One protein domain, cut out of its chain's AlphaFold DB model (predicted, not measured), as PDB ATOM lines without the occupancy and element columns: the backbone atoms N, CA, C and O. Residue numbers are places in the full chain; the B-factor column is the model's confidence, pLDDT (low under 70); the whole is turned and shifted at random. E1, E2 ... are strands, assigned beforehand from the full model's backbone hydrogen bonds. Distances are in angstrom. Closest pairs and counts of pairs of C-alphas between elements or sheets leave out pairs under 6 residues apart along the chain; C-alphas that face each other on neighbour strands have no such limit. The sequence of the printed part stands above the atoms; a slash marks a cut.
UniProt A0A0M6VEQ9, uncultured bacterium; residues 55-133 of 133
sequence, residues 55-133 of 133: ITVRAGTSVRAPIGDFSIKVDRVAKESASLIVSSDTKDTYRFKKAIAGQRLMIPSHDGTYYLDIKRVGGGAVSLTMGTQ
ATOM      1  N   ILE A  55      20.241 -31.042 -41.564       92.38
ATOM      2  CA  ILE A  55      20.400 -30.116 -42.684       92.38
ATOM      3  C   ILE A  55      19.043 -29.879 -43.343       92.38
ATOM      4  O   ILE A  55      18.251 -30.801 -43.519       92.38
ATOM      5  N   THR A  56      18.765 -28.640 -43.740       94.25
ATOM      6  CA  THR A  56      17.565 -28.305 -44.516       94.25
ATOM      7  C   THR A  56      17.974 -27.823 -45.897       94.25
ATOM      8  O   THR A  56      18.703 -26.842 -46.027       94.25
ATOM      9  N   VAL A  57      17.488 -28.501 -46.933       95.25
ATOM     10  CA  VAL A  57      17.830 -28.223 -48.330       95.25
ATOM     11  C   VAL A  57      16.577 -27.759 -49.064       95.25
ATOM     12  O   VAL A  57      15.533 -28.412 -49.019       95.25
ATOM     13  N   ARG A  58      16.652 -26.602 -49.728       95.50
ATOM     14  CA  ARG A  58      15.528 -26.050 -50.499       95.50
ATOM     15  C   ARG A  58      15.441 -26.706 -51.874       95.50
ATOM     16  O   ARG A  58      16.457 -27.089 -52.453       95.50
ATOM     17  N   ALA A  59      14.237 -26.787 -52.429       94.62
ATOM     18  CA  ALA A  59      14.031 -27.249 -53.796       94.62
ATOM     19  C   ALA A  59      14.844 -26.409 -54.797       94.62
ATOM     20  O   ALA A  59      14.919 -25.187 -54.679       94.62
ATOM     21  N   GLY A  60      15.468 -27.080 -55.762       93.25
ATOM     22  CA  GLY A  60      16.378 -26.493 -56.742       93.25
ATOM     23  C   GLY A  60      17.803 -26.253 -56.232       93.25
ATOM     24  O   GLY A  60      18.671 -25.918 -57.035       93.25
ATOM     25  N   THR A  61      18.074 -26.442 -54.935       94.19
ATOM     26  CA  THR A  61      19.391 -26.171 -54.332       94.19
ATOM     27  C   THR A  61      20.168 -27.447 -54.030       94.19
ATOM     28  O   THR A  61      19.594 -28.535 -53.932       94.19
ATOM     29  N   SER A  62      21.486 -27.289 -53.895       93.81
ATOM     30  CA  SER A  62      22.408 -28.339 -53.473       93.81
ATOM     31  C   SER A  62      23.183 -27.901 -52.237       93.81
ATOM     32  O   SER A  62      23.550 -26.730 -52.127       93.81
ATOM     33  N   VAL A  63      23.432 -28.831 -51.320       94.38
ATOM     34  CA  VAL A  63      24.185 -28.610 -50.079       94.38
ATOM     35  C   VAL A  63      25.169 -29.762 -49.889       94.38
ATOM     36  O   VAL A  63      24.889 -30.897 -50.274       94.38
ATOM     37  N   ARG A  64      26.340 -29.479 -49.311       92.50
ATOM     38  CA  ARG A  64      27.296 -30.527 -48.943       92.50
ATOM     39  C   ARG A  64      26.776 -31.291 -47.727       92.50
ATOM     40  O   ARG A  64      26.353 -30.683 -46.745       92.50
ATOM     41  N   ALA A  65      26.779 -32.613 -47.820       90.44
ATOM     42  CA  ALA A  65      26.433 -33.479 -46.714       90.44
ATOM     43  C   ALA A  65      27.409 -33.266 -45.548       90.44
ATOM     44  O   ALA A  65      28.589 -33.000 -45.776       90.44
ATOM     45  N   PRO A  66      26.942 -33.403 -44.298       87.50
ATOM     46  CA  PRO A  66      27.799 -33.233 -43.131       87.50
ATOM     47  C   PRO A  66      28.841 -34.352 -42.985       87.50
ATOM     48  O   PRO A  66      29.807 -34.174 -42.251       87.50
ATOM     49  N   ILE A  67      28.640 -35.493 -43.653       87.19
ATOM     50  CA  ILE A  67      29.515 -36.669 -43.612       87.19
ATOM     51  C   ILE A  67      29.571 -37.358 -44.984       87.19
ATOM     52  O   ILE A  67      28.660 -37.192 -45.800       87.19
ATOM     53  N   GLY A  68      30.621 -38.152 -45.212       82.38
ATOM     54  CA  GLY A  68      30.766 -39.035 -46.376       82.38
ATOM     55  C   GLY A  68      31.066 -38.354 -47.713       82.38
ATOM     56  O   GLY A  68      30.928 -38.984 -48.752       82.38
ATOM     57  N   ASP A  69      31.435 -37.068 -47.707       87.75
ATOM     58  CA  ASP A  69      31.793 -36.311 -48.920       87.75
ATOM     59  C   ASP A  69      30.754 -36.395 -50.052       87.75
ATOM     60  O   ASP A  69      31.065 -36.465 -51.242       87.75
ATOM     61  N   PHE A  70      29.477 -36.341 -49.666       91.19
ATOM     62  CA  PHE A  70      28.362 -36.270 -50.603       91.19
ATOM     63  C   PHE A  70      27.878 -34.833 -50.820       91.19
ATOM     64  O   PHE A  70      27.944 -33.969 -49.945       91.19
ATOM     65  N   SER A  71      27.281 -34.591 -51.979       94.00
ATOM     66  CA  SER A  71      26.451 -33.434 -52.279       94.00
ATOM     67  C   SER A  71      25.000 -33.880 -52.408       94.00
ATOM     68  O   SER A  71      24.695 -34.820 -53.142       94.00
ATOM     69  N   ILE A  72      24.098 -33.214 -51.691       95.00
ATOM     70  CA  ILE A  72      22.668 -33.513 -51.685       95.00
ATOM     71  C   ILE A  72      21.933 -32.371 -52.375       95.00
ATOM     72  O   ILE A  72      21.878 -31.249 -51.867       95.00
ATOM     73  N   LYS A  73      21.309 -32.681 -53.509       95.50
ATOM     74  CA  LYS A  73      20.444 -31.775 -54.260       95.50
ATOM     75  C   LYS A  73      18.986 -32.183 -54.103       95.50
ATOM     76  O   LYS A  73      18.616 -33.322 -54.385       95.50
ATOM     77  N   VAL A  74      18.139 -31.230 -53.731       96.12
ATOM     78  CA  VAL A  74      16.682 -31.402 -53.798       96.12
ATOM     79  C   VAL A  74      16.224 -30.878 -55.149       96.12
ATOM     80  O   VAL A  74      16.262 -29.679 -55.396       96.12
ATOM     81  N   ASP A  75      15.792 -31.763 -56.039       94.06
ATOM     82  CA  ASP A  75      15.361 -31.384 -57.386       94.06
ATOM     83  C   ASP A  75      13.959 -30.763 -57.360       94.06
ATOM     84  O   ASP A  75      13.724 -29.671 -57.874       94.06
ATOM     85  N   ARG A  76      13.024 -31.423 -56.669       93.44
ATOM     86  CA  ARG A  76      11.637 -30.966 -56.539       93.44
ATOM     87  C   ARG A  76      11.054 -31.384 -55.200       93.44
ATOM     88  O   ARG A  76      11.310 -32.490 -54.740       93.44
ATOM     89  N   VAL A  77      10.200 -30.539 -54.631       93.75
ATOM     90  CA  VAL A  77       9.304 -30.893 -53.521       93.75
ATOM     91  C   VAL A  77       7.867 -30.816 -54.028       93.75
ATOM     92  O   VAL A  77       7.483 -29.843 -54.677       93.75
ATOM     93  N   ALA A  78       7.081 -31.857 -53.780       91.06
ATOM     94  CA  ALA A  78       5.689 -31.961 -54.195       91.06
ATOM     95  C   ALA A  78       4.856 -32.605 -53.080       91.06
ATOM     96  O   ALA A  78       5.031 -33.785 -52.763       91.06
ATOM     97  N   LYS A  79       3.911 -31.828 -52.535       87.75
ATOM     98  CA  LYS A  79       3.070 -32.212 -51.390       87.75
ATOM     99  C   LYS A  79       3.945 -32.657 -50.207       87.75
ATOM    100  O   LYS A  79       4.604 -31.817 -49.607       87.75
ATOM    101  N   GLU A  80       4.000 -33.958 -49.942       90.00
ATOM    102  CA  GLU A  80       4.723 -34.592 -48.827       90.00
ATOM    103  C   GLU A  80       5.925 -35.427 -49.302       90.00
ATOM    104  O   GLU A  80       6.497 -36.213 -48.549       90.00
ATOM    105  N   SER A  81       6.293 -35.291 -50.577       93.31
ATOM    106  CA  SER A  81       7.383 -36.047 -51.192       93.31
ATOM    107  C   SER A  81       8.389 -35.142 -51.890       93.31
ATOM    108  O   SER A  81       8.053 -34.041 -52.331       93.31
ATOM    109  N   ALA A  82       9.626 -35.611 -52.002       94.50
ATOM    110  CA  ALA A  82      10.698 -34.908 -52.679       94.50
ATOM    111  C   ALA A  82      11.470 -35.820 -53.635       94.50
ATOM    112  O   ALA A  82      11.622 -37.018 -53.395       94.50
ATOM    113  N   SER A  83      11.987 -35.218 -54.701       95.81
ATOM    114  CA  SER A  83      13.001 -35.808 -55.565       95.81
ATOM    115  C   SER A  83      14.375 -35.355 -55.089       95.81
ATOM    116  O   SER A  83      14.652 -34.155 -55.072       95.81
ATOM    117  N   LEU A  84      15.229 -36.301 -54.718       95.50
ATOM    118  CA  LEU A  84      16.575 -36.061 -54.208       95.50
ATOM    119  C   LEU A  84      17.607 -36.680 -55.144       95.50
ATOM    120  O   LEU A  84      17.390 -37.757 -55.707       95.50
ATOM    121  N   ILE A  85      18.745 -36.015 -55.266       95.56
ATOM    122  CA  ILE A  85      19.939 -36.532 -55.924       95.56
ATOM    123  C   ILE A  85      21.075 -36.415 -54.915       95.56
ATOM    124  O   ILE A  85      21.322 -35.329 -54.401       95.56
ATOM    125  N   VAL A  86      21.738 -37.527 -54.624       94.31
ATOM    126  CA  VAL A  86      22.915 -37.576 -53.760       94.31
ATOM    127  C   VAL A  86      24.091 -38.021 -54.612       94.31
ATOM    128  O   VAL A  86      24.032 -39.095 -55.201       94.31
ATOM    129  N   SER A  87      25.127 -37.200 -54.706       93.00
ATOM    130  CA  SER A  87      26.308 -37.467 -55.531       93.00
ATOM    131  C   SER A  87      27.567 -37.447 -54.674       93.00
ATOM    132  O   SER A  87      27.705 -36.546 -53.856       93.00
ATOM    133  N   SER A  88      28.470 -38.406 -54.855       89.00
ATOM    134  CA  SER A  88      29.796 -38.409 -54.226       89.00
ATOM    135  C   SER A  88      30.866 -37.841 -55.157       89.00
ATOM    136  O   SER A  88      30.703 -37.808 -56.383       89.00
ATOM    137  N   ASP A  89      32.012 -37.483 -54.580       78.94
ATOM    138  CA  ASP A  89      33.211 -37.107 -55.338       78.94
ATOM    139  C   ASP A  89      33.811 -38.296 -56.127       78.94
ATOM    140  O   ASP A  89      34.478 -38.100 -57.145       78.94
ATOM    141  N   THR A  90      33.493 -39.542 -55.744       77.94
ATOM    142  CA  THR A  90      33.847 -40.775 -56.481       77.94
ATOM    143  C   THR A  90      32.976 -41.032 -57.718       77.94
ATOM    144  O   THR A  90      33.165 -42.037 -58.400       77.94
ATOM    145  N   LYS A  91      32.077 -40.095 -58.062       76.25
ATOM    146  CA  LYS A  91      31.095 -40.144 -59.167       76.25
ATOM    147  C   LYS A  91      29.898 -41.074 -58.951       76.25
ATOM    148  O   LYS A  91      29.083 -41.216 -59.868       76.25
ATOM    149  N   ASP A  92      29.716 -41.635 -57.761       86.12
ATOM    150  CA  ASP A  92      28.497 -42.377 -57.446       86.12
ATOM    151  C   ASP A  92      27.331 -41.395 -57.324       86.12
ATOM    152  O   ASP A  92      27.439 -40.341 -56.699       86.12
ATOM    153  N   THR A  93      26.208 -41.686 -57.980       91.75
ATOM    154  CA  THR A  93      25.029 -40.812 -57.951       91.75
ATOM    155  C   THR A  93      23.766 -41.614 -57.694       91.75
ATOM    156  O   THR A  93      23.355 -42.451 -58.495       91.75
ATOM    157  N   TYR A  94      23.091 -41.268 -56.607       93.44
ATOM    158  CA  TYR A  94      21.873 -41.892 -56.121       93.44
ATOM    159  C   TYR A  94      20.692 -40.960 -56.337       93.44
ATOM    160  O   TYR A  94      20.716 -39.795 -55.946       93.44
ATOM    161  N   ARG A  95      19.635 -41.464 -56.980       94.69
ATOM    162  CA  ARG A  95      18.434 -40.680 -57.285       94.69
ATOM    163  C   ARG A  95      17.219 -41.274 -56.600       94.69
ATOM    164  O   ARG A  95      16.808 -42.392 -56.905       94.69
ATOM    165  N   PHE A  96      16.582 -40.479 -55.755       94.25
ATOM    166  CA  PHE A  96      15.383 -40.856 -55.023       94.25
ATOM    167  C   PHE A  96      14.222 -40.008 -55.524       94.25
ATOM    168  O   PHE A  96      14.116 -38.837 -55.190       94.25
ATOM    169  N   LYS A  97      13.351 -40.577 -56.362       92.06
ATOM    170  CA  LYS A  97      12.261 -39.828 -57.024       92.06
ATOM    171  C   LYS A  97      11.082 -39.490 -56.103       92.06
ATOM    172  O   LYS A  97      10.236 -38.682 -56.468       92.06
ATOM    173  N   LYS A  98      10.972 -40.174 -54.963       93.56
ATOM    174  CA  LYS A  98       9.853 -40.039 -54.024       93.56
ATOM    175  C   LYS A  98      10.321 -40.336 -52.602       93.56
ATOM    176  O   LYS A  98       9.980 -41.367 -52.036       93.56
ATOM    177  N   ALA A  99      11.134 -39.441 -52.061       92.56
ATOM    178  CA  ALA A  99      11.524 -39.456 -50.661       92.56
ATOM    179  C   ALA A  99      10.430 -38.802 -49.810       92.56
ATOM    180  O   ALA A  99       9.976 -37.706 -50.145       92.56
ATOM    181  N   ILE A 100       9.999 -39.462 -48.739       94.56
ATOM    182  CA  ILE A 100       8.939 -38.977 -47.837       94.56
ATOM    183  C   ILE A 100       9.457 -38.849 -46.405       94.56
ATOM    184  O   ILE A 100      10.424 -39.510 -46.033       94.56
ATOM    185  N   ALA A 101       8.818 -38.006 -45.592       93.19
ATOM    186  CA  ALA A 101       9.167 -37.872 -44.179       93.19
ATOM    187  C   ALA A 101       9.059 -39.219 -43.436       93.19
ATOM    188  O   ALA A 101       8.146 -40.004 -43.687       93.19
ATOM    189  N   GLY A 102      10.008 -39.487 -42.540       91.00
ATOM    190  CA  GLY A 102      10.146 -40.753 -41.816       91.00
ATOM    191  C   GLY A 102      10.890 -41.849 -42.586       91.00
ATOM    192  O   GLY A 102      11.186 -42.894 -42.011       91.00
ATOM    193  N   GLN A 103      11.221 -41.635 -43.861       93.94
ATOM    194  CA  GLN A 103      11.974 -42.606 -44.647       93.94
ATOM    195  C   GLN A 103      13.475 -42.518 -44.360       93.94
ATOM    196  O   GLN A 103      14.045 -41.428 -44.323       93.94
ATOM    197  N   ARG A 104      14.123 -43.680 -44.252       93.81
ATOM    198  CA  ARG A 104      15.580 -43.825 -44.298       93.81
ATOM    199  C   ARG A 104      16.001 -44.283 -45.691       93.81
ATOM    200  O   ARG A 104      15.522 -45.307 -46.177       93.81
ATOM    201  N   LEU A 105      16.879 -43.526 -46.337       93.25
ATOM    202  CA  LEU A 105      17.449 -43.855 -47.641       93.25
ATOM    203  C   LEU A 105      18.867 -44.383 -47.456       93.25
ATOM    204  O   LEU A 105      19.629 -43.825 -46.674       93.25
ATOM    205  N   MET A 106      19.218 -45.444 -48.173       93.12
ATOM    206  CA  MET A 106      20.538 -46.068 -48.095       93.12
ATOM    207  C   MET A 106      21.408 -45.630 -49.273       93.12
ATOM    208  O   MET A 106      20.945 -45.610 -50.416       93.12
ATOM    209  N   ILE A 107      22.659 -45.295 -48.976       91.94
ATOM    210  CA  ILE A 107      23.667 -44.813 -49.918       91.94
ATOM    211  C   ILE A 107      24.911 -45.698 -49.734       91.94
ATOM    212  O   ILE A 107      25.691 -45.465 -48.808       91.94
ATOM    213  N   PRO A 108      25.086 -46.753 -50.547       89.19
ATOM    214  CA  PRO A 108      26.325 -47.518 -50.538       89.19
ATOM    215  C   PRO A 108      27.480 -46.644 -51.048       89.19
ATOM    216  O   PRO A 108      27.307 -45.811 -51.932       89.19
ATOM    217  N   SER A 109      28.662 -46.810 -50.482       85.38
ATOM    218  CA  SER A 109      29.870 -46.092 -50.880       85.38
ATOM    219  C   SER A 109      31.075 -47.012 -50.761       85.38
ATOM    220  O   SER A 109      30.999 -48.088 -50.165       85.38
ATOM    221  N   HIS A 110      32.195 -46.594 -51.337       82.25
ATOM    222  CA  HIS A 110      33.454 -47.333 -51.278       82.25
ATOM    223  C   HIS A 110      33.979 -47.529 -49.842       82.25
ATOM    224  O   HIS A 110      34.620 -48.535 -49.550       82.25
ATOM    225  N   ASP A 111      33.698 -46.577 -48.957       82.69
ATOM    226  CA  ASP A 111      34.170 -46.477 -47.575       82.69
ATOM    227  C   ASP A 111      33.137 -46.944 -46.535       82.69
ATOM    228  O   ASP A 111      33.442 -47.010 -45.346       82.69
ATOM    229  N   GLY A 112      31.923 -47.303 -46.962       87.44
ATOM    230  CA  GLY A 112      30.885 -47.796 -46.063       87.44
ATOM    231  C   GLY A 112      29.471 -47.594 -46.590       87.44
ATOM    232  O   GLY A 112      29.243 -47.289 -47.759       87.44
ATOM    233  N   THR A 113      28.489 -47.781 -45.710       91.19
ATOM    234  CA  THR A 113      27.084 -47.490 -46.013       91.19
ATOM    235  C   THR A 113      26.629 -46.279 -45.223       91.19
ATOM    236  O   THR A 113      26.695 -46.253 -43.992       91.19
ATOM    237  N   TYR A 114      26.118 -45.293 -45.949       91.44
ATOM    238  CA  TYR A 114      25.551 -44.084 -45.388       91.44
ATOM    239  C   TYR A 114      24.031 -44.140 -45.432       91.44
ATOM    240  O   TYR A 114      23.425 -44.737 -46.330       91.44
ATOM    241  N   TYR A 115      23.404 -43.470 -44.475       92.31
ATOM    242  CA  TYR A 115      21.960 -43.339 -44.402       92.31
ATOM    243  C   TYR A 115      21.551 -41.880 -44.406       92.31
ATOM    244  O   TYR A 115      22.139 -41.059 -43.705       92.31
ATOM    245  N   LEU A 116      20.499 -41.581 -45.162       93.06
ATOM    246  CA  LEU A 116      19.848 -40.283 -45.183       93.06
ATOM    247  C   LEU A 116      18.430 -40.430 -44.624       93.06
ATOM    248  O   LEU A 116      17.546 -40.989 -45.273       93.06
ATOM    249  N   ASP A 117      18.227 -39.937 -43.410       93.88
ATOM    250  CA  ASP A 117      16.938 -39.913 -42.729       93.88
ATOM    251  C   ASP A 117      16.169 -38.646 -43.107       93.88
ATOM    252  O   ASP A 117      16.596 -37.529 -42.808       93.88
ATOM    253  N   ILE A 118      15.005 -38.799 -43.737       94.44
ATOM    254  CA  ILE A 118      14.128 -37.679 -44.080       94.44
ATOM    255  C   ILE A 118      13.305 -37.303 -42.843       94.44
ATOM    256  O   ILE A 118      12.368 -38.008 -42.470       94.44
ATOM    257  N   LYS A 119      13.608 -36.173 -42.202       94.12
ATOM    258  CA  LYS A 119      12.863 -35.705 -41.020       94.12
ATOM    259  C   LYS A 119      11.566 -35.002 -41.397       94.12
ATOM    260  O   LYS A 119      10.536 -35.216 -40.760       94.12
ATOM    261  N   ARG A 120      11.599 -34.174 -42.443       93.69
ATOM    262  CA  ARG A 120      10.440 -33.388 -42.889       93.69
ATOM    263  C   ARG A 120      10.513 -33.110 -44.384       93.69
ATOM    264  O   ARG A 120      11.582 -32.824 -44.910       93.69
ATOM    265  N   VAL A 121       9.360 -33.128 -45.049       94.06
ATOM    266  CA  VAL A 121       9.195 -32.686 -46.439       94.06
ATOM    267  C   VAL A 121       8.032 -31.706 -46.486       94.06
ATOM    268  O   VAL A 121       6.925 -32.054 -46.085       94.06
ATOM    269  N   GLY A 122       8.268 -30.481 -46.946       90.88
ATOM    270  CA  GLY A 122       7.210 -29.476 -47.029       90.88
ATOM    271  C   GLY A 122       7.747 -28.059 -47.171       90.88
ATOM    272  O   GLY A 122       8.940 -27.812 -47.016       90.88
ATOM    273  N   GLY A 123       6.872 -27.111 -47.516       87.25
ATOM    274  CA  GLY A 123       7.251 -25.694 -47.633       87.25
ATOM    275  C   GLY A 123       8.352 -25.416 -48.669       87.25
ATOM    276  O   GLY A 123       9.094 -24.452 -48.528       87.25
ATOM    277  N   GLY A 124       8.496 -26.279 -49.683       91.31
ATOM    278  CA  GLY A 124       9.550 -26.166 -50.696       91.31
ATOM    279  C   GLY A 124      10.944 -26.591 -50.222       91.31
ATOM    280  O   GLY A 124      11.918 -26.321 -50.920       91.31
ATOM    281  N   ALA A 125      11.060 -27.252 -49.070       93.12
ATOM    282  CA  ALA A 125      12.324 -27.740 -48.533       93.12
ATOM    283  C   ALA A 125      12.207 -29.168 -47.988       93.12
ATOM    284  O   ALA A 125      11.111 -29.712 -47.802       93.12
ATOM    285  N   VAL A 126      13.367 -29.772 -47.746       94.50
ATOM    286  CA  VAL A 126      13.503 -31.087 -47.128       94.50
ATOM    287  C   VAL A 126      14.504 -30.987 -45.991       94.50
ATOM    288  O   VAL A 126      15.624 -30.522 -46.200       94.50
ATOM    289  N   SER A 127      14.099 -31.426 -44.805       94.06
ATOM    290  CA  SER A 127      14.976 -31.548 -43.643       94.06
ATOM    291  C   SER A 127      15.446 -32.990 -43.512       94.06
ATOM    292  O   SER A 127      14.641 -33.925 -43.576       94.06
ATOM    293  N   LEU A 128      16.755 -33.162 -43.382       93.81
ATOM    294  CA  LEU A 128      17.458 -34.427 -43.515       93.81
ATOM    295  C   LEU A 128      18.455 -34.570 -42.368       93.81
ATOM    296  O   LEU A 128      19.054 -33.590 -41.932       93.81
ATOM    297  N   THR A 129      18.718 -35.800 -41.960       92.81
ATOM    298  CA  THR A 129      19.857 -36.136 -41.105       92.81
ATOM    299  C   THR A 129      20.662 -37.219 -41.797       92.81
ATOM    300  O   THR A 129      20.082 -38.107 -42.420       92.81
ATOM    301  N   MET A 130      21.986 -37.152 -41.706       90.94
ATOM    302  CA  MET A 130      22.857 -38.165 -42.290       90.94
ATOM    303  C   MET A 130      23.606 -38.922 -41.198       90.94
ATOM    304  O   MET A 130      23.994 -38.328 -40.193       90.94
ATOM    305  N   GLY A 131      23.787 -40.224 -41.391       87.88
ATOM    306  CA  GLY A 131      24.515 -41.096 -40.470       87.88
ATOM    307  C   GLY A 131      25.237 -42.227 -41.196       87.88
ATOM    308  O   GLY A 131      25.029 -42.440 -42.392       87.88
ATOM    309  N   THR A 132      26.072 -42.952 -40.461       87.25
ATOM    310  CA  THR A 132      26.734 -44.191 -40.896       87.25
ATOM    311  C   THR A 132      26.165 -45.380 -40.130       87.25
ATOM    312  O   THR A 132      25.542 -45.193 -39.079       87.25
ATOM    313  N   GLN A 133      26.342 -46.591 -40.665       71.94
ATOM    314  CA  GLN A 133      26.194 -47.812 -39.866       71.94
ATOM    315  C   GLN A 133      27.424 -48.055 -38.996       71.94
ATOM    316  O   GLN A 133      28.527 -47.676 -39.447       71.94
TER     317      GLN A 133
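AT A GLANCE: This is residues 55 to 133 of the 133 residues of a protein of uncultured bacterium (UniProt A0A0M6VEQ9). Two strongly twisted four-stranded sheets stand face to face as an elongated sandwich, E1 E8 E7 E6 over E2 E3 E4 E5. Seen end-on, the eight strands make a flattened, nearly closed barrel in chain order, with seams between E1 and E2 and between E5 and E6. The printed part has 79 residues with eight named strands, E1 to E8, no named helix, and is all strand; both sheets are antiparallel. It is compact, with a radius of gyration of the C-alphas of 11.3 A and spans of 34 by 21 by 19 A.

IN THESE COORDINATES: In the first sheet, E1 is residues 55 to 58, 10.1 A, from C-alpha 55 at (20.400, -30.116, -42.684); E8 is 125 to 132, 23.2 A, ending at C-alpha 132 at (26.734, -44.191, -40.896); E7 is 112 to 122, 30.0 A; E6 is 104 to 109, 15.9 A. In the second, E2 is 62 to 64, 7.0 A; E3 is 70 to 78, 23.4 A; E4 is 81 to 88, 22.7 A; E5 is 93 to 100, 19.1 A. E7 bends by 51 degrees at residue 119, E5 by 69 degrees at residue 97.

HOW THE PARTS SIT: E6, E7 and E8 form a meander, each strand the antiparallel neighbour of the one before, with N 107 and O 114 at 2.8 A and N 117 and O 129 at 2.8 A. E1 pairs with E8 through N 57 and O 126, 2.8 A. E2 to E5 form a second meander: N 63 and O 72, 2.9 A; N 73 and O 85, 2.8 A; N 84 and O 96, 2.8 A. Between the sheets, the closest C-alphas of E4 and E7 are those of Ser 81 and Val 121, 6.1 A apart. E5 and E8 are apart.

THE WHOLE: The C-alphas of Lys 79 and Asp 111 are the two farthest apart, 34.4 A. The printed part has no cut, its links are tight, and no printed residue is under pLDDT 70.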